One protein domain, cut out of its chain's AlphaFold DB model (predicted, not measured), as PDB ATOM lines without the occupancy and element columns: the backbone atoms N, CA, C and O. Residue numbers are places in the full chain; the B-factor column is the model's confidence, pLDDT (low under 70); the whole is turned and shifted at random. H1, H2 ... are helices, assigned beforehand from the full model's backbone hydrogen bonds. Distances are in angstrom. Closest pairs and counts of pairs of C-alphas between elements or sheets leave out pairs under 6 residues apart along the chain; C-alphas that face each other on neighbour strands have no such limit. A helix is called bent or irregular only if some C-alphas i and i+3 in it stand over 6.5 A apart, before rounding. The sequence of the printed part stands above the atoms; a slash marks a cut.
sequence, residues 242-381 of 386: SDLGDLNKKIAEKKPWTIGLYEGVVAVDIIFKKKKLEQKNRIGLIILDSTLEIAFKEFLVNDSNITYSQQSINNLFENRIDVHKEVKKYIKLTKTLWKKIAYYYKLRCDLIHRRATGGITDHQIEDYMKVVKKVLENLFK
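This is residues 242 to 381 of the 386 residues of the protein "ATP-binding protein" of DPANN group archaeon (UniProt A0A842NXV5). What does the model look like? Three long helices, H2, H3 and H7, lie side by side as a bundle, their centres making a triangle. H1 folds back on the first part of H2, while on the far side of the bundle H6 crosses H3 and H7 steeply and the short H4 and H5 make a corner. What is it made of? The printed part has 140 residues with seven named helices, H1 to H7 in that order, and no named strand: the class is all helix. How dense is it? It is compact, with a radius of gyration of the C-alphas of 15.4 A and spans of 43 by 37 by 27 A.

How do the first helices stand? H1, residues 242 to 254, and H2, residues 256 to 272, form a helical hairpin at a shallow tilt of 20 degrees, touching through residues 258 to 262 of H2 alone; the closest C-alphas, of Ala 252 and Ile 259, are 6.0 A apart. H1 is irregular, with C-alphas 247 and 250 7.9 A apart, and H2 only just irregular, with C-alphas 257 and 260 6.7 A apart. Which helix is the hub? H3, residues 280 to 302, touches four helices and forms a hairpin with H2 at 11 degrees, the closest C-alphas being those of Val 268 and Gly 284, 5.0 A apart. H7, residues 362 to 380, touches H3 at a shallow tilt of 12 degrees, the same way, closest at the C-alphas of Leu 292 and Val 372, 6.2 A. Which helices stand steeply? H4, residues 310 to 317, and H5, residues 320 to 328, only just touch, with 3 pairs of C-alphas within 8 A, and only at the corner, closest at the C-alphas of Leu 316 and Val 323, 5.8 A. H6, residues 335 to 353, touches H3 with its residues 344 to 348 alone at a steep tilt of 59 degrees, closest at the C-alphas of Asp 289 and Tyr 345, 6.7 A. Are the helix backbones complete? In H3, H4, H5 and H7 every O i to N i+4 pair is within hydrogen-bond range; in H1 6 of 9 are, in H2 10 of 13, in H6 14 of 15.

Where are the ends? H1 begins at C-alpha 242, (-35.582, -30.430, 44.125), and H7 ends at C-alpha 380, (-34.575, -28.500, 25.000). How long are the longer helices? H3 measures 31.9 A from first to last C-alpha, H7 26.8 A, H6 26.7 A and H2 25.9 A.

How far does it reach? The C-alphas farthest apart, of Lys 250 and Arg 355, are 45.7 A apart. Is anything broken or uncertain? The printed part has no cut and no long link, and pLDDT is under 70 at residues 242 to 243, 275 and 355 to 357.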
ATOM      1  N   SER A 242     -34.683 -29.307  44.439       58.03
ATOM      2  CA  SER A 242     -35.582 -30.430  44.125       58.03
ATOM      3  C   SER A 242     -36.683 -30.070  43.122       58.03
ATOM      4  O   SER A 242     -37.029 -30.872  42.263       58.03
ATOM      5  N   ASP A 243     -37.184 -28.836  43.180       68.50
ATOM      6  CA  ASP A 243     -38.369 -28.405  42.440       68.50
ATOM      7  C   ASP A 243     -38.052 -28.215  40.942       68.50
ATOM      8  O   ASP A 243     -38.943 -28.293  40.100       68.50
ATOM      9  N   LEU A 244     -36.778 -27.992  40.582       74.69
ATOM     10  CA  LEU A 244     -36.310 -27.925  39.187       74.69
ATOM     11  C   LEU A 244     -36.287 -29.296  38.508       74.69
ATOM     12  O   LEU A 244     -36.606 -29.376  37.319       74.69
ATOM     13  N   GLY A 245     -35.968 -30.349  39.265       78.62
ATOM     14  CA  GLY A 245     -36.118 -31.730  38.811       78.62
ATOM     15  C   GLY A 245     -37.582 -32.047  38.520       78.62
ATOM     16  O   GLY A 245     -37.903 -32.506  37.429       78.62
ATOM     17  N   ASP A 246     -38.492 -31.683  39.427       82.69
ATOM     18  CA  ASP A 246     -39.932 -31.892  39.234       82.69
ATOM     19  C   ASP A 246     -40.498 -31.101  38.041       82.69
ATOM     20  O   ASP A 246     -41.267 -31.638  37.240       82.69
ATOM     21  N   LEU A 247     -40.082 -29.839  37.866       86.75
ATOM     22  CA  LEU A 247     -40.494 -28.993  36.734       86.75
ATOM     23  C   LEU A 247     -40.111 -29.582  35.375       86.75
ATOM     24  O   LEU A 247     -40.844 -29.400  34.398       86.75
ATOM     25  N   ASN A 248     -38.961 -30.254  35.318       90.00
ATOM     26  CA  ASN A 248     -38.400 -30.817  34.098       90.00
ATOM     27  C   ASN A 248     -38.548 -32.338  34.016       90.00
ATOM     28  O   ASN A 248     -38.120 -32.913  33.022       90.00
ATOM     29  N   LYS A 249     -39.215 -32.989  34.979       91.12
ATOM     30  CA  LYS A 249     -39.310 -34.453  35.086       91.12
ATOM     31  C   LYS A 249     -39.764 -35.119  33.788       91.12
ATOM     32  O   LYS A 249     -39.092 -36.006  33.283       91.12
ATOM     33  N   LYS A 250     -40.840 -34.609  33.178       92.81
ATOM     34  CA  LYS A 250     -41.359 -35.125  31.896       92.81
ATOM     35  C   LYS A 250     -40.379 -34.964  30.727       92.81
ATOM     36  O   LYS A 250     -40.444 -35.727  29.770       92.81
ATOM     37  N   ILE A 251     -39.534 -33.931  30.759       93.25
ATOM     38  CA  ILE A 251     -38.497 -33.711  29.741       93.25
ATOM     39  C   ILE A 251     -37.329 -34.653  30.017       93.25
ATOM     40  O   ILE A 251     -36.889 -35.323  29.094       93.25
ATOM     41  N   ALA A 252     -36.890 -34.762  31.271       92.56
ATOM     42  CA  ALA A 252     -35.805 -35.640  31.697       92.56
ATOM     43  C   ALA A 252     -36.105 -37.125  31.426       92.56
ATOM     44  O   ALA A 252     -35.229 -37.837  30.953       92.56
ATOM     45  N   GLU A 253     -37.348 -37.576  31.632       93.31
ATOM     46  CA  GLU A 253     -37.792 -38.939  31.292       93.31
ATOM     47  C   GLU A 253     -37.665 -39.234  29.788       93.31
ATOM     48  O   GLU A 253     -37.321 -40.346  29.402       93.31
ATOM     49  N   LYS A 254     -37.919 -38.237  28.931       94.06
ATOM     50  CA  LYS A 254     -37.817 -38.376  27.468       94.06
ATOM     51  C   LYS A 254     -36.413 -38.113  26.929       94.06
ATOM     52  O   LYS A 254     -36.065 -38.627  25.873       94.06
ATOM     53  N   LYS A 255     -35.643 -37.268  27.613       94.75
ATOM     54  CA  LYS A 255     -34.323 -36.775  27.208       94.75
ATOM     55  C   LYS A 255     -33.368 -36.807  28.406       94.75
ATOM     56  O   LYS A 255     -33.070 -35.748  28.972       94.75
ATOM     57  N   PRO A 256     -32.878 -37.991  28.811       94.38
ATOM     58  CA  PRO A 256     -32.053 -38.134  30.013       94.38
ATOM     59  C   PRO A 256     -30.770 -37.290  29.992       94.38
ATOM     60  O   PRO A 256     -30.341 -36.785  31.026       94.38
ATOM     61  N   TRP A 257     -30.206 -37.032  28.808       94.19
ATOM     62  CA  TRP A 257     -29.032 -36.166  28.619       94.19
ATOM     63  C   TRP A 257     -29.258 -34.697  29.015       94.19
ATOM     64  O   TRP A 257     -28.304 -33.931  29.143       94.19
ATOM     65  N   THR A 258     -30.505 -34.275  29.247       95.19
ATOM     66  CA  THR A 258     -30.822 -32.906  29.683       95.19
ATOM     67  C   THR A 258     -30.669 -32.684  31.188       95.19
ATOM     68  O   THR A 258     -30.621 -31.528  31.613       95.19
ATOM     69  N   ILE A 259     -30.545 -33.757  31.987       93.56
ATOM     70  CA  ILE A 259     -30.453 -33.693  33.457       93.56
ATOM     71  C   ILE A 259     -29.269 -32.830  33.894       93.56
ATOM     72  O   ILE A 259     -29.446 -31.810  34.565       93.56
ATOM     73  N   GLY A 260     -28.072 -33.161  33.402       92.88
ATOM     74  CA  GLY A 260     -26.855 -32.416  33.722       92.88
ATOM     75  C   GLY A 260     -26.898 -30.944  33.293       92.88
ATOM     76  O   GLY A 260     -26.222 -30.110  33.892       92.88
ATOM     77  N   LEU A 261     -27.725 -30.588  32.301       95.12
ATOM     78  CA  LEU A 261     -27.808 -29.221  31.783       95.12
ATOM     79  C   LEU A 261     -28.515 -28.275  32.758       95.12
ATOM     80  O   LEU A 261     -28.011 -27.188  33.046       95.12
ATOM     81  N   TYR A 262     -29.681 -28.666  33.283       92.44
ATOM     82  CA  TYR A 262     -30.364 -27.833  34.277       92.44
ATOM     83  C   TYR A 262     -29.701 -27.943  35.657       92.44
ATOM     84  O   TYR A 262     -29.712 -26.963  36.407       92.44
ATOM     85  N   GLU A 263     -29.073 -29.078  35.980       91.62
ATOM     86  CA  GLU A 263     -28.288 -29.235  37.208       91.62
ATOM     87  C   GLU A 263     -27.016 -28.380  37.201       91.62
ATOM     88  O   GLU A 263     -26.666 -27.814  38.234       91.62
ATOM     89  N   GLY A 264     -26.374 -28.180  36.045       93.56
ATOM     90  CA  GLY A 264     -25.244 -27.255  35.903       93.56
ATOM     91  C   GLY A 264     -25.614 -25.812  36.268       93.56
ATOM     92  O   GLY A 264     -24.898 -25.143  37.016       93.56
ATOM     93  N   VAL A 265     -26.795 -25.348  35.840       92.12
ATOM     94  CA  VAL A 265     -27.337 -24.031  36.229       92.12
ATOM     95  C   VAL A 265     -27.635 -23.969  37.734       92.12
ATOM     96  O   VAL A 265     -27.350 -22.962  38.383       92.12
ATOM     97  N   VAL A 266     -28.181 -25.047  38.304       88.75
ATOM     98  CA  VAL A 266     -28.436 -25.170  39.749       88.75
ATOM     99  C   VAL A 266     -27.141 -25.125  40.560       88.75
ATOM    100  O   VAL A 266     -27.070 -24.412  41.562       88.75
ATOM    101  N   ALA A 267     -26.109 -25.847  40.129       90.56
ATOM    102  CA  ALA A 267     -24.814 -25.881  40.795       90.56
ATOM    103  C   ALA A 267     -24.199 -24.478  40.880       90.56
ATOM    104  O   ALA A 267     -23.717 -24.070  41.940       90.56
ATOM    105  N   VAL A 268     -24.292 -23.702  39.797       91.25
ATOM    106  CA  VAL A 268     -23.833 -22.307  39.768       91.25
ATOM    107  C   VAL A 268     -24.611 -21.455  40.762       91.25
ATOM    108  O   VAL A 268     -23.993 -20.738  41.539       91.25
ATOM    109  N   ASP A 269     -25.941 -21.563  40.808       86.56
ATOM    110  CA  ASP A 269     -26.770 -20.819  41.766       86.56
ATOM    111  C   ASP A 269     -26.420 -21.163  43.233       86.56
ATOM    112  O   ASP A 269     -26.349 -20.277  44.090       86.56
ATOM    113  N   ILE A 270     -26.102 -22.432  43.528       85.81
ATOM    114  CA  ILE A 270     -25.620 -22.865  44.852       85.81
ATOM    115  C   ILE A 270     -24.291 -22.194  45.198       85.81
ATOM    116  O   ILE A 270     -24.155 -21.638  46.291       85.81
ATOM    117  N   ILE A 271     -23.315 -22.260  44.290       87.31
ATOM    118  CA  ILE A 271     -21.965 -21.717  44.489       87.31
ATOM    119  C   ILE A 271     -22.023 -20.194  44.615       87.31
ATOM    120  O   ILE A 271     -21.427 -19.622  45.528       87.31
ATOM    121  N   PHE A 272     -22.808 -19.539  43.765       83.31
ATOM    122  CA  PHE A 272     -22.958 -18.091  43.725       83.31
ATOM    123  C   PHE A 272     -23.511 -17.515  45.038       83.31
ATOM    124  O   PHE A 272     -23.090 -16.445  45.488       83.31
ATOM    125  N   LYS A 273     -24.385 -18.265  45.724       79.19
ATOM    126  CA  LYS A 273     -24.935 -17.907  47.045       79.19
ATOM    127  C   LYS A 273     -23.941 -18.073  48.203       79.19
ATOM    128  O   LYS A 273     -24.210 -17.595  49.310       79.19
ATOM    129  N   LYS A 274     -22.792 -18.732  48.008       77.25
ATOM    130  CA  LYS A 274     -21.773 -18.914  49.056       77.25
ATOM    131  C   LYS A 274     -20.867 -17.685  49.148       77.25
ATOM    132  O   LYS A 274     -19.835 -17.605  48.497       77.25
ATOM    133  N   LYS A 275     -21.202 -16.763  50.057       68.75
ATOM    134  CA  LYS A 275     -20.411 -15.539  50.319       68.75
ATOM    135  C   LYS A 275     -18.958 -15.777  50.762       68.75
ATOM    136  O   LYS A 275     -18.163 -14.856  50.684       68.75
ATOM    137  N   LYS A 276     -18.621 -16.978  51.248       79.06
ATOM    138  CA  LYS A 276     -17.281 -17.315  51.761       79.06
ATOM    139  C   LYS A 276     -16.301 -17.797  50.684       79.06
ATOM    140  O   LYS A 276     -15.138 -18.003  50.993       79.06
ATOM    141  N   LEU A 277     -16.766 -18.035  49.457       83.38
ATOM    142  CA  LEU A 277     -15.907 -18.496  48.369       83.38
ATOM    143  C   LEU A 277     -15.433 -17.295  47.555       83.38
ATOM    144  O   LEU A 277     -16.199 -16.738  46.772       83.38
ATOM    145  N   GLU A 278     -14.165 -16.925  47.709       85.62
ATOM    146  CA  GLU A 278     -13.560 -15.791  46.993       85.62
ATOM    147  C   GLU A 278     -13.616 -15.973  45.469       85.62
ATOM    148  O   GLU A 278     -13.889 -15.035  44.727       85.62
ATOM    149  N   GLN A 279     -13.444 -17.209  44.996       90.00
ATOM    150  CA  GLN A 279     -13.426 -17.552  43.569       90.00
ATOM    151  C   GLN A 279     -14.785 -18.032  43.033       90.00
ATOM    152  O   GLN A 279     -14.849 -18.613  41.946       90.00
ATOM    153  N   LYS A 280     -15.892 -17.784  43.756       92.12
ATOM    154  CA  LYS A 280     -17.243 -18.247  43.372       92.12
ATOM    155  C   LYS A 280     -17.623 -17.876  41.934       92.12
ATOM    156  O   LYS A 280     -18.218 -18.690  41.234       92.12
ATOM    157  N   ASN A 281     -17.234 -16.684  41.475       92.44
ATOM    158  CA  ASN A 281     -17.602 -16.184  40.151       92.44
ATOM    159  C   ASN A 281     -16.798 -16.871  39.050       92.44
ATOM    160  O   ASN A 281     -17.361 -17.270  38.038       92.44
ATOM    161  N   ARG A 282     -15.500 -17.100  39.270       91.31
ATOM    162  CA  ARG A 282     -14.670 -17.870  38.337       91.31
ATOM    163  C   ARG A 282     -15.201 -19.292  38.172       91.31
ATOM    164  O   ARG A 282     -15.352 -19.757  37.046       91.31
ATOM    165  N   ILE A 283     -15.521 -19.953  39.284       92.56
ATOM    166  CA  ILE A 283     -16.098 -21.302  39.274       92.56
ATOM    167  C   ILE A 283     -17.447 -21.291  38.540       92.56
ATOM    168  O   ILE A 283     -17.677 -22.120  37.662       92.56
ATOM    169  N   GLY A 284     -18.306 -20.313  38.844       94.44
ATOM    170  CA  GLY A 284     -19.600 -20.140  38.185       94.44
ATOM    171  C   GLY A 284     -19.484 -19.959  36.670       94.44
ATOM    172  O   GLY A 284     -20.200 -20.623  35.927       94.44
ATOM    173  N   LEU A 285     -18.551 -19.123  36.201       95.00
ATOM    174  CA  LEU A 285     -18.312 -18.911  34.771       95.00
ATOM    175  C   LEU A 285     -17.903 -20.209  34.066       95.00
ATOM    176  O   LEU A 285     -18.439 -20.506  33.002       95.00
ATOM    177  N   ILE A 286     -16.980 -20.978  34.655       94.12
ATOM    178  CA  ILE A 286     -16.503 -22.243  34.077       94.12
ATOM    179  C   ILE A 286     -17.655 -23.242  33.960       94.12
ATOM    180  O   ILE A 286     -17.850 -23.815  32.894       94.12
ATOM    181  N   ILE A 287     -18.446 -23.416  35.022       96.25
ATOM    182  CA  ILE A 287     -19.569 -24.361  35.005       96.25
ATOM    183  C   ILE A 287     -20.625 -23.927  33.983       96.25
ATOM    184  O   ILE A 287     -21.100 -24.768  33.223       96.25
ATOM    185  N   LEU A 288     -20.980 -22.637  33.922       97.06
ATOM    186  CA  LEU A 288     -21.938 -22.127  32.934       97.06
ATOM    187  C   LEU A 288     -21.445 -22.323  31.497       97.06
ATOM    188  O   LEU A 288     -22.235 -22.713  30.638       97.06
ATOM    189  N   ASP A 289     -20.159 -22.080  31.237       95.88
ATOM    190  CA  ASP A 289     -19.586 -22.247  29.902       95.88
ATOM    191  C   ASP A 289     -19.546 -23.712  29.469       95.88
ATOM    192  O   ASP A 289     -20.036 -24.036  28.388       95.88
ATOM    193  N   SER A 290     -19.076 -24.602  30.347       95.81
ATOM    194  CA  SER A 290     -19.112 -26.045  30.103       95.81
ATOM    195  C   SER A 290     -20.544 -26.543  29.910       95.81
ATOM    196  O   SER A 290     -20.805 -27.330  29.008       95.81
ATOM    197  N   THR A 291     -21.500 -26.053  30.709       97.44
ATOM    198  CA  THR A 291     -22.924 -26.407  30.569       97.44
ATOM    199  C   THR A 291     -23.450 -26.025  29.188       97.44
ATOM    200  O   THR A 291     -24.163 -26.805  28.562       97.44
ATOM    201  N   LEU A 292     -23.092 -24.838  28.689       97.06
ATOM    202  CA  LEU A 292     -23.520 -24.366  27.376       97.06
ATOM    203  C   LEU A 292     -22.878 -25.162  26.230       97.06
ATOM    204  O   LEU A 292     -23.547 -25.478  25.249       97.06
ATOM    205  N   GLU A 293     -21.597 -25.501  26.353       95.56
ATOM    206  CA  GLU A 293     -20.879 -26.310  25.366       95.56
ATOM    207  C   GLU A 293     -21.430 -27.737  25.289       95.56
ATOM    208  O   GLU A 293     -21.741 -28.229  24.201       95.56
ATOM    209  N   ILE A 294     -21.668 -28.361  26.446       96.56
ATOM    210  CA  ILE A 294     -22.326 -29.668  26.536       96.56
ATOM    211  C   ILE A 294     -23.740 -29.577  25.955       96.56
ATOM    212  O   ILE A 294     -24.121 -30.445  25.180       96.56
ATOM    213  N   ALA A 295     -24.497 -28.514  26.236       97.25
ATOM    214  CA  ALA A 295     -25.833 -28.326  25.672       97.25
ATOM    215  C   ALA A 295     -25.837 -28.311  24.135       97.25
ATOM    216  O   ALA A 295     -26.716 -28.914  23.522       97.25
ATOM    217  N   PHE A 296     -24.858 -27.657  23.502       97.06
ATOM    218  CA  PHE A 296     -24.723 -27.698  22.046       97.06
ATOM    219  C   PHE A 296     -24.393 -29.100  21.543       97.06
ATOM    220  O   PHE A 296     -25.007 -29.548  20.578       97.06
ATOM    221  N   LYS A 297     -23.484 -29.809  22.218       96.06
ATOM    222  CA  LYS A 297     -23.118 -31.185  21.862       96.06
ATOM    223  C   LYS A 297     -24.327 -32.116  21.962       96.06
ATOM    224  O   LYS A 297     -24.663 -32.782  20.992       96.06
ATOM    225  N   GLU A 298     -25.012 -32.118  23.104       96.00
ATOM    226  CA  GLU A 298     -26.181 -32.969  23.339       96.00
ATOM    227  C   GLU A 298     -27.330 -32.648  22.380       96.00
ATOM    228  O   GLU A 298     -28.058 -33.549  21.971       96.00
ATOM    229  N   PHE A 299     -27.490 -31.381  21.984       96.50
ATOM    230  CA  PHE A 299     -28.491 -31.009  20.991       96.50
ATOM    231  C   PHE A 299     -28.135 -31.547  19.605       96.50
ATOM    232  O   PHE A 299     -28.981 -32.143  18.945       96.50
ATOM    233  N   LEU A 300     -26.889 -31.357  19.161       95.31
ATOM    234  CA  LEU A 300     -26.447 -31.835  17.852       95.31
ATOM    235  C   LEU A 300     -26.526 -33.359  17.753       95.31
ATOM    236  O   LEU A 300     -27.004 -33.865  16.744       95.31
ATOM    237  N   VAL A 301     -26.123 -34.072  18.805       94.12
ATOM    238  CA  VAL A 301     -26.103 -35.539  18.824       94.12
ATOM    239  C   VAL A 301     -27.504 -36.141  18.944       94.12
ATOM    240  O   VAL A 301     -27.788 -37.114  18.254       94.12
ATOM    241  N   ASN A 302     -28.383 -35.581  19.782       94.06
ATOM    242  CA  ASN A 302     -29.642 -36.254  20.131       94.06
ATOM    243  C   ASN A 302     -30.916 -35.573  19.599       94.06
ATOM    244  O   ASN A 302     -31.935 -36.239  19.444       94.06
ATOM    245  N   ASP A 303     -30.892 -34.263  19.327       91.88
ATOM    246  CA  ASP A 303     -32.105 -33.463  19.070       91.88
ATOM    247  C   ASP A 303     -32.122 -32.764  17.693       91.88
ATOM    248  O   ASP A 303     -33.149 -32.205  17.302       91.88
ATOM    249  N   SER A 304     -31.013 -32.777  16.947       90.31
ATOM    250  CA  SER A 304     -30.891 -32.099  15.645       90.31
ATOM    251  C   SER A 304     -31.572 -32.837  14.486       90.31
ATOM    252  O   SER A 304     -31.735 -32.263  13.409       90.31
ATOM    253  N   ASN A 305     -31.972 -34.097  14.702       88.06
ATOM    254  CA  ASN A 305     -32.425 -35.053  13.683       88.06
ATOM    255  C   ASN A 305     -31.377 -35.376  12.599       88.06
ATOM    256  O   ASN A 305     -31.726 -35.965  11.576       88.06
ATOM    257  N   ILE A 306     -30.107 -35.013  12.810       90.69
ATOM    258  CA  ILE A 306     -28.986 -35.388  11.944       90.69
ATOM    259  C   ILE A 306     -28.049 -36.314  12.713       90.69
ATOM    260  O   ILE A 306     -27.656 -36.030  13.842       90.69
ATOM    261  N   THR A 307     -27.650 -37.409  12.071       88.94
ATOM    262  CA  THR A 307     -26.666 -38.334  12.629       88.94
ATOM    263  C   THR A 307     -25.262 -37.794  12.390       88.94
ATOM    264  O   THR A 307     -24.773 -37.780  11.261       88.94
ATOM    265  N   TYR A 308     -24.590 -37.372  13.459       91.06
ATOM    266  CA  TYR A 308     -23.177 -37.003  13.416       91.06
ATOM    267  C   TYR A 308     -22.304 -38.194  13.824       91.06
ATOM    268  O   TYR A 308     -22.562 -38.843  14.836       91.06
ATOM    269  N   SER A 309     -21.239 -38.463  13.065       91.50
ATOM    270  CA  SER A 309     -20.216 -39.424  13.493       91.50
ATOM    271  C   SER A 309     -19.385 -38.854  14.650       91.50
ATOM    272  O   SER A 309     -19.249 -37.634  14.778       91.50
ATOM    273  N   GLN A 310     -18.765 -39.723  15.452       90.62
ATOM    274  CA  GLN A 310     -17.879 -39.282  16.534       90.62
ATOM    275  C   GLN A 310     -16.732 -38.400  16.013       90.62
ATOM    276  O   GLN A 310     -16.420 -37.382  16.624       90.62
ATOM    277  N   GLN A 311     -16.153 -38.739  14.855       92.75
ATOM    278  CA  GLN A 311     -15.102 -37.931  14.233       92.75
ATOM    279  C   GLN A 311     -15.625 -36.553  13.810       92.75
ATOM    280  O   GLN A 311     -14.959 -35.546  14.025       92.75
ATOM    281  N   SER A 312     -16.836 -36.493  13.248       90.44
ATOM    282  CA  SER A 312     -17.469 -35.230  12.858       90.44
ATOM    283  C   SER A 312     -17.730 -34.333  14.067       90.44
ATOM    284  O   SER A 312     -17.480 -33.133  13.990       90.44
ATOM    285  N   ILE A 313     -18.197 -34.902  15.185       91.81
ATOM    286  CA  ILE A 313     -18.374 -34.161  16.440       91.81
ATOM    287  C   ILE A 313     -17.030 -33.666  16.970       91.81
ATOM    288  O   ILE A 313     -16.923 -32.490  17.305       91.81
ATOM    289  N   ASN A 314     -16.005 -34.518  17.006       91.56
ATOM    290  CA  ASN A 314     -14.679 -34.127  17.485       91.56
ATOM    291  C   ASN A 314     -14.131 -32.945  16.678       91.56
ATOM    292  O   ASN A 314     -13.831 -31.910  17.265       91.56
ATOM    293  N   ASN A 315     -14.118 -33.055  15.344       92.31
ATOM    294  CA  ASN A 315     -13.646 -31.993  14.455       92.31
ATOM    295  C   ASN A 315     -14.451 -30.693  14.639       92.31
ATOM    296  O   ASN A 315     -13.892 -29.601  14.627       92.31
ATOM    297  N   LEU A 316     -15.772 -30.789  14.830       93.25
ATOM    298  CA  LEU A 316     -16.623 -29.613  15.024       93.25
ATOM    299  C   LEU A 316     -16.301 -28.879  16.335       93.25
ATOM    300  O   LEU A 316     -16.334 -27.649  16.371       93.25
ATOM    301  N   PHE A 317     -16.000 -29.619  17.404       92.94
ATOM    302  CA  PHE A 317     -15.722 -29.069  18.734       92.94
ATOM    303  C   PHE A 317     -14.264 -28.630  18.940       92.94
ATOM    304  O   PHE A 317     -13.966 -28.029  19.970       92.94
ATOM    305  N   GLU A 318     -13.378 -28.815  17.954       90.25
ATOM    306  CA  GLU A 318     -12.057 -28.164  17.941       90.25
ATOM    307  C   GLU A 318     -12.184 -26.634  17.897       90.25
ATOM    308  O   GLU A 318     -11.366 -25.912  18.471       90.25
ATOM    309  N   ASN A 319     -13.241 -26.126  17.250       88.69
ATOM    310  CA  ASN A 319     -13.493 -24.699  17.119       88.69
ATOM    311  C   ASN A 319     -14.933 -24.325  17.491       88.69
ATOM    312  O   ASN A 319     -15.887 -24.524  16.736       88.69
ATOM    313  N   ARG A 320     -15.081 -23.629  18.622       88.06
ATOM    314  CA  ARG A 320     -16.368 -23.124  19.136       88.06
ATOM    315  C   ARG A 320     -17.151 -22.284  18.115       88.06
ATOM    316  O   ARG A 320     -18.382 -22.254  18.146       88.06
ATOM    317  N   ILE A 321     -16.470 -21.580  17.207       89.00
ATOM    318  CA  ILE A 321     -17.137 -20.794  16.156       89.00
ATOM    319  C   ILE A 321     -17.910 -21.712  15.209       89.00
ATOM    320  O   ILE A 321     -19.026 -21.366  14.810       89.00
ATOM    321  N   ASP A 322     -17.348 -22.868  14.873       92.50
ATOM    322  CA  ASP A 322     -17.964 -23.816  13.955       92.50
ATOM    323  C   ASP A 322     -19.122 -24.548  14.636       92.50
ATOM    324  O   ASP A 322     -20.205 -24.609  14.051       92.50
ATOM    325  N   VAL A 323     -18.996 -24.898  15.926       93.50
ATOM    326  CA  VAL A 323     -20.137 -25.339  16.760       93.50
ATOM    327  C   VAL A 323     -21.287 -24.325  16.699       93.50
ATOM    328  O   VAL A 323     -22.438 -24.684  16.449       93.50
ATOM    329  N   HIS A 324     -21.003 -23.030  16.885       93.19
ATOM    330  CA  HIS A 324     -22.037 -21.995  16.833       93.19
ATOM    331  C   HIS A 324     -22.677 -21.866  15.445       93.19
ATOM    332  O   HIS A 324     -23.884 -21.638  15.359       93.19
ATOM    333  N   LYS A 325     -21.896 -21.959  14.359       92.62
ATOM    334  CA  LYS A 325     -22.435 -21.937  12.988       92.62
ATOM    335  C   LYS A 325     -23.348 -23.132  12.745       92.62
ATOM    336  O   LYS A 325     -24.410 -22.952  12.157       92.62
ATOM    337  N   GLU A 326     -22.957 -24.305  13.227       94.88
ATOM    338  CA  GLU A 326     -23.723 -25.533  13.061       94.88
ATOM    339  C   GLU A 326     -25.051 -25.463  13.815       94.88
ATOM    340  O   GLU A 326     -26.115 -25.605  13.219       94.88
ATOM    341  N   VAL A 327     -25.018 -25.107  15.101       94.44
ATOM    342  CA  VAL A 327     -26.225 -24.978  15.931       94.44
ATOM    343  C   VAL A 327     -27.197 -23.921  15.379       94.44
ATOM    344  O   VAL A 327     -28.414 -24.109  15.426       94.44
ATOM    345  N   LYS A 328     -26.690 -22.821  14.799       93.88
ATOM    346  CA  LYS A 328     -27.519 -21.773  14.167       93.88
ATOM    347  C   LYS A 328     -28.389 -22.274  13.017       93.88
ATOM    348  O   LYS A 328     -29.394 -21.628  12.731       93.88
ATOM    349  N   LYS A 329     -28.026 -23.384  12.366       93.38
ATOM    350  CA  LYS A 329     -28.834 -23.978  11.290       93.38
ATOM    351  C   LYS A 329     -30.185 -24.479  11.810       93.38
ATOM    352  O   LYS A 329     -31.174 -24.414  11.091       93.38
ATOM    353  N   TYR A 330     -30.233 -24.910  13.071       93.06
ATOM    354  CA  TYR A 330     -31.399 -25.565  13.670       93.06
ATOM    355  C   TYR A 330     -32.220 -24.647  14.574       93.06
ATOM    356  O   TYR A 330     -33.428 -24.833  14.714       93.06
ATOM    357  N   ILE A 331     -31.585 -23.650  15.203       91.00
ATOM    358  CA  ILE A 331     -32.257 -22.776  16.169       91.00
ATOM    359  C   ILE A 331     -32.099 -21.287  15.871       91.00
ATOM    360  O   ILE A 331     -31.015 -20.762  15.615       91.00
ATOM    361  N   LYS A 332     -33.216 -20.565  16.004       90.00
ATOM    362  CA  LYS A 332     -33.277 -19.110  15.848       90.00
ATOM    363  C   LYS A 332     -33.111 -18.423  17.205       90.00
ATOM    364  O   LYS A 332     -34.077 -18.237  17.937       90.00
ATOM    365  N   LEU A 333     -31.885 -18.015  17.527       91.81
ATOM    366  CA  LEU A 333     -31.604 -17.111  18.651       91.81
ATOM    367  C   LEU A 333     -31.364 -15.683  18.159       91.81
ATOM    368  O   LEU A 333     -30.915 -15.462  17.032       91.81
ATOM    369  N   THR A 334     -31.613 -14.697  19.021       92.75
ATOM    370  CA  THR A 334     -31.378 -13.287  18.683       92.75
ATOM    371  C   THR A 334     -29.887 -13.000  18.492       92.75
ATOM    372  O   THR A 334     -29.025 -13.596  19.144       92.75
ATOM    373  N   LYS A 335     -29.560 -12.026  17.627       91.94
ATOM    374  CA  LYS A 335     -28.171 -11.566  17.423       91.94
ATOM    375  C   LYS A 335     -27.522 -11.138  18.746       91.94
ATOM    376  O   LYS A 335     -26.352 -11.426  18.977       91.94
ATOM    377  N   THR A 336     -28.292 -10.497  19.626       93.75
ATOM    378  CA  THR A 336     -27.849 -10.085  20.964       93.75
ATOM    379  C   THR A 336     -27.463 -11.281  21.831       93.75
ATOM    380  O   THR A 336     -26.425 -11.237  22.486       93.75
ATOM    381  N   LEU A 337     -28.246 -12.365  21.805       94.31
ATOM    382  CA  LEU A 337     -27.943 -13.564  22.585       94.31
ATOM    383  C   LEU A 337     -26.658 -14.241  22.088       94.31
ATOM    384  O   LEU A 337     -25.785 -14.548  22.895       94.31
ATOM    385  N   TRP A 338     -26.473 -14.364  20.769       94.88
ATOM    386  CA  TRP A 338     -25.225 -14.880  20.188       94.88
ATOM    387  C   TRP A 338     -23.999 -14.027  20.523       94.88
ATOM    388  O   TRP A 338     -22.938 -14.576  20.814       94.88
ATOM    389  N   LYS A 339     -24.138 -12.695  20.522       95.19
ATOM    390  CA  LYS A 339     -23.062 -11.790  20.954       95.19
ATOM    391  C   LYS A 339     -22.675 -12.038  22.413       95.19
ATOM    392  O   LYS A 339     -21.487 -12.089  22.711       95.19
ATOM    393  N   LYS A 340     -23.653 -12.240  23.305       96.31
ATOM    394  CA  LYS A 340     -23.387 -12.562  24.715       96.31
ATOM    395  C   LYS A 340     -22.697 -13.915  24.884       96.31
ATOM    396  O   LYS A 340     -21.726 -13.996  25.624       96.31
ATOM    397  N   ILE A 341     -23.141 -14.946  24.163       95.62
ATOM    398  CA  ILE A 341     -22.490 -16.268  24.168       95.62
ATOM    399  C   ILE A 341     -21.012 -16.139  23.769       95.62
ATOM    400  O   ILE A 341     -20.135 -16.620  24.481       95.62
ATOM    401  N   ALA A 342     -20.723 -15.426  22.676       93.75
ATOM    402  CA  ALA A 342     -19.351 -15.200  22.225       93.75
ATOM    403  C   ALA A 342     -18.520 -14.383  23.231       93.75
ATOM    404  O   ALA A 342     -17.345 -14.678  23.445       93.75
ATOM    405  N   TYR A 343     -19.127 -13.375  23.866       94.75
ATOM    406  CA  TYR A 343     -18.480 -12.568  24.900       94.75
ATOM    407  C   TYR A 343     -18.048 -13.415  26.106       94.75
ATOM    408  O   TYR A 343     -16.886 -13.345  26.502       94.75
ATOM    409  N   TYR A 344     -18.942 -14.241  26.659       94.81
ATOM    410  CA  TYR A 344     -18.625 -15.060  27.835       94.81
ATOM    411  C   TYR A 344     -17.653 -16.201  27.527       94.81
ATOM    412  O   TYR A 344     -16.786 -16.487  28.351       94.81
ATOM    413  N   TYR A 345     -17.715 -16.776  26.322       92.94
ATOM    414  CA  TYR A 345     -16.695 -17.714  25.850       92.94
ATOM    415  C   TYR A 345     -15.308 -17.053  25.806       92.94
ATOM    416  O   TYR A 345     -14.351 -17.572  26.380       92.94
ATOM    417  N   LYS A 346     -15.200 -15.854  25.212       91.25
ATOM    418  CA  LYS A 346     -13.941 -15.094  25.189       91.25
ATOM    419  C   LYS A 346     -13.447 -14.772  26.599       91.25
ATOM    420  O   LYS A 346     -12.266 -14.950  26.872       91.25
ATOM    421  N   LEU A 347     -14.344 -14.357  27.496       91.06
ATOM    422  CA  LEU A 347     -14.011 -14.081  28.894       91.06
ATOM    423  C   LEU A 347     -13.437 -15.323  29.595       91.06
ATOM    424  O   LEU A 347     -12.442 -15.215  30.306       91.06
ATOM    425  N   ARG A 348     -14.018 -16.507  29.366       90.44
ATOM    426  CA  ARG A 348     -13.498 -17.779  29.891       90.44
ATOM    427  C   ARG A 348     -12.129 -18.120  29.300       90.44
ATOM    428  O   ARG A 348     -11.246 -18.520  30.051       90.44
ATOM    429  N   CYS A 349     -11.928 -17.953  27.993       88.25
ATOM    430  CA  CYS A 349     -10.627 -18.180  27.352       88.25
ATOM    431  C   CYS A 349      -9.555 -17.220  27.879       88.25
ATOM    432  O   CYS A 349      -8.427 -17.632  28.146       88.25
ATOM    433  N   ASP A 350      -9.914 -15.955  28.096       88.31
ATOM    434  CA  ASP A 350      -9.009 -14.948  28.640       88.31
ATOM    435  C   ASP A 350      -8.513 -15.328  30.048       88.31
ATOM    436  O   ASP A 350      -7.350 -15.086  30.354       88.31
ATOM    437  N   LEU A 351      -9.333 -15.995  30.872       84.44
ATOM    438  CA  LEU A 351      -8.899 -16.510  32.179       84.44
ATOM    439  C   LEU A 351      -7.845 -17.623  32.109       84.44
ATOM    440  O   LEU A 351      -7.176 -17.881  33.109       84.44
ATOM    441  N   ILE A 352      -7.773 -18.347  30.992       80.69
ATOM    442  CA  ILE A 352      -6.884 -19.505  30.827       80.69
ATOM    443  C   ILE A 352      -5.593 -19.082  30.134       80.69
ATOM    444  O   ILE A 352      -4.515 -19.522  30.516       80.69
ATOM    445  N   HIS A 353      -5.705 -18.232  29.115       81.75
ATOM    446  CA  HIS A 353      -4.601 -17.950  28.200       81.75
ATOM    447  C   HIS A 353      -3.887 -16.622  28.475       81.75
ATOM    448  O   HIS A 353      -2.817 -16.389  27.915       81.75
ATOM    449  N   ARG A 354      -4.436 -15.735  29.318       81.75
ATOM    450  CA  ARG A 354      -3.772 -14.465  29.658       81.75
ATOM    451  C   ARG A 354      -3.001 -14.558  30.969       81.75
ATOM    452  O   ARG A 354      -3.430 -15.201  31.918       81.75
ATOM    453  N   ARG A 355      -1.882 -13.824  31.033       65.19
ATOM    454  CA  ARG A 355      -1.044 -13.696  32.241       65.19
ATOM    455  C   ARG A 355      -1.740 -12.963  33.393       65.19
ATOM    456  O   ARG A 355      -1.412 -13.209  34.546       65.19
ATOM    457  N   ALA A 356      -2.669 -12.054  33.093       66.94
ATOM    458  CA  ALA A 356      -3.405 -11.297  34.101       66.94
ATOM    459  C   ALA A 356      -4.742 -11.976  34.430       66.94
ATOM    460  O   ALA A 356      -5.550 -12.228  33.533       66.94
ATOM    461  N   THR A 357      -5.004 -12.214  35.717       66.44
ATOM    462  CA  THR A 357      -6.289 -12.743  36.193       66.44
ATOM    463  C   THR A 357      -7.370 -11.670  36.063       66.44
ATOM    464  O   THR A 357      -7.423 -10.731  36.856       66.44
ATOM    465  N   GLY A 358      -8.243 -11.790  35.061       71.75
ATOM    466  CA  GLY A 358      -9.407 -10.913  34.924       71.75
ATOM    467  C   GLY A 358     -10.414 -11.134  36.058       71.75
ATOM    468  O   GLY A 358     -10.798 -12.269  36.340       71.75
ATOM    469  N   GLY A 359     -10.857 -10.056  36.709       80.88
ATOM    470  CA  GLY A 359     -11.925 -10.120  37.708       80.88
ATOM    471  C   GLY A 359     -13.285 -10.397  37.060       80.88
ATOM    472  O   GLY A 359     -13.605  -9.823  36.021       80.88
ATOM    473  N   ILE A 360     -14.097 -11.258  37.683       90.06
ATOM    474  CA  ILE A 360     -15.476 -11.527  37.250       90.06
ATOM    475  C   ILE A 360     -16.439 -11.027  38.314       90.06
ATOM    476  O   ILE A 360     -16.381 -11.436  39.475       90.06
ATOM    477  N   THR A 361     -17.338 -10.148  37.897       90.00
ATOM    478  CA  THR A 361     -18.343  -9.522  38.757       90.00
ATOM    479  C   THR A 361     -19.564 -10.416  38.957       90.00
ATOM    480  O   THR A 361     -19.897 -11.245  38.108       90.00
ATOM    481  N   ASP A 362     -20.282 -10.196  40.059       87.25
ATOM    482  CA  ASP A 362     -21.542 -10.890  40.351       87.25
ATOM    483  C   ASP A 362     -22.577 -10.674  39.226       87.25
ATOM    484  O   ASP A 362     -23.221 -11.620  38.774       87.25
ATOM    485  N   HIS A 363     -22.647  -9.453  38.683       89.56
ATOM    486  CA  HIS A 363     -23.531  -9.107  37.567       89.56
ATOM    487  C   HIS A 363     -23.235  -9.915  36.290       89.56
ATOM    488  O   HIS A 363     -24.160 -10.325  35.590       89.56
ATOM    489  N   GLN A 364     -21.960 -10.174  35.976       92.88
ATOM    490  CA  GLN A 364     -21.587 -10.995  34.815       92.88
ATOM    491  C   GLN A 364     -22.062 -12.446  34.962       92.88
ATOM    492  O   GLN A 364     -22.492 -13.047  33.981       92.88
ATOM    493  N   ILE A 365     -22.033 -13.004  36.176       94.69
ATOM    494  CA  ILE A 365     -22.535 -14.362  36.429       94.69
ATOM    495  C   ILE A 365     -24.055 -14.416  36.326       94.69
ATOM    496  O   ILE A 365     -24.592 -15.319  35.687       94.69
ATOM    497  N   GLU A 366     -24.756 -13.436  36.889       92.31
ATOM    498  CA  GLU A 366     -26.213 -13.351  36.776       92.31
ATOM    499  C   GLU A 366     -26.671 -13.201  35.321       92.31
ATOM    500  O   GLU A 366     -27.619 -13.866  34.893       92.31
ATOM    501  N   ASP A 367     -25.996 -12.350  34.543       94.69
ATOM    502  CA  ASP A 367     -26.298 -12.167  33.126       94.69
ATOM    503  C   ASP A 367     -25.967 -13.421  32.306       94.69
ATOM    504  O   ASP A 367     -26.801 -13.855  31.507       94.69
ATOM    505  N   TYR A 368     -24.819 -14.069  32.539       96.69
ATOM    506  CA  TYR A 368     -24.491 -15.297  31.815       96.69
ATOM    507  C   TYR A 368     -25.441 -16.445  32.167       96.69
ATOM    508  O   TYR A 368     -25.891 -17.173  31.284       96.69
ATOM    509  N   MET A 369     -25.850 -16.562  33.430       94.62
ATOM    510  CA  MET A 369     -26.845 -17.545  33.849       94.62
ATOM    511  C   MET A 369     -28.185 -17.338  33.124       94.62
ATOM    512  O   MET A 369     -28.798 -18.312  32.689       94.62
ATOM    513  N   LYS A 370     -28.630 -16.087  32.927       94.81
ATOM    514  CA  LYS A 370     -29.825 -15.779  32.114       94.81
ATOM    515  C   LYS A 370     -29.641 -16.195  30.654       94.81
ATOM    516  O   LYS A 370     -30.564 -16.750  30.061       94.81
ATOM    517  N   VAL A 371     -28.458 -15.958  30.083       96.62
ATOM    518  CA  VAL A 371     -28.114 -16.378  28.714       96.62
ATOM    519  C   VAL A 371     -28.196 -17.899  28.576       96.62
ATOM    520  O   VAL A 371     -28.911 -18.377  27.697       96.62
ATOM    521  N   VAL A 372     -27.537 -18.654  29.461       96.94
ATOM    522  CA  VAL A 372     -27.529 -20.126  29.430       96.94
ATOM    523  C   VAL A 372     -28.939 -20.685  29.601       96.94
ATOM    524  O   VAL A 372     -29.376 -21.467  28.759       96.94
ATOM    525  N   LYS A 373     -29.702 -20.222  30.604       95.56
ATOM    526  CA  LYS A 373     -31.115 -20.608  30.782       95.56
ATOM    527  C   LYS A 373     -31.917 -20.385  29.501       95.56
ATOM    528  O   LYS A 373     -32.640 -21.277  29.065       95.56
ATOM    529  N   LYS A 374     -31.736 -19.231  28.846       95.56
ATOM    530  CA  LYS A 374     -32.466 -18.916  27.617       95.56
ATOM    531  C   LYS A 374     -32.084 -19.824  26.450       95.56
ATOM    532  O   LYS A 374     -32.946 -20.172  25.647       95.56
ATOM    533  N   VAL A 375     -30.816 -20.210  26.332       96.31
ATOM    534  CA  VAL A 375     -30.379 -21.170  25.309       96.31
ATOM    535  C   VAL A 375     -30.979 -22.552  25.583       96.31
ATOM    536  O   VAL A 375     -31.562 -23.143  24.677       96.31
ATOM    537  N   LEU A 376     -30.929 -23.021  26.830       96.44
ATOM    538  CA  LEU A 376     -31.490 -24.309  27.250       96.44
ATOM    539  C   LEU A 376     -33.013 -24.394  27.046       96.44
ATOM    540  O   LEU A 376     -33.515 -25.412  26.568       96.44
ATOM    541  N   GLU A 377     -33.747 -23.313  27.327       95.31
ATOM    542  CA  GLU A 377     -35.174 -23.180  26.991       95.31
ATOM    543  C   GLU A 377     -35.427 -23.357  25.489       95.31
ATOM    544  O   GLU A 377     -36.395 -23.999  25.085       95.31
ATOM    545  N   ASN A 378     -34.576 -22.777  24.640       94.38
ATOM    546  CA  ASN A 378     -34.770 -22.833  23.194       94.38
ATOM    547  C   ASN A 378     -34.455 -24.217  22.621       94.38
ATOM    548  O   ASN A 378     -35.275 -24.727  21.851       94.38
ATOM    549  N   LEU A 379     -33.322 -24.806  23.026       94.62
ATOM    550  CA  LEU A 379     -32.837 -26.109  22.561       94.62
ATOM    551  C   LEU A 379     -33.729 -27.258  23.049       94.62
ATOM    552  O   LEU A 379     -34.206 -28.053  22.250       94.62
ATOM    553  N   PHE A 380     -34.009 -27.310  24.354       95.12
ATOM    554  CA  PHE A 380     -34.575 -28.500  25.000       95.12
ATOM    555  C   PHE A 380     -35.965 -28.281  25.608       95.12
ATOM    556  O   PHE A 380     -36.548 -29.215  26.152       95.12
ATOM    557  N   LYS A 381     -36.507 -27.055  25.537       94.12
ATOM    558  CA  LYS A 381     -37.757 -26.648  26.216       94.12
ATOM    559  C   LYS A 381     -37.704 -26.795  27.741       94.12
ATOM    560  O   LYS A 381     -38.751 -26.869  28.386       94.12
TER     561      LYS A 381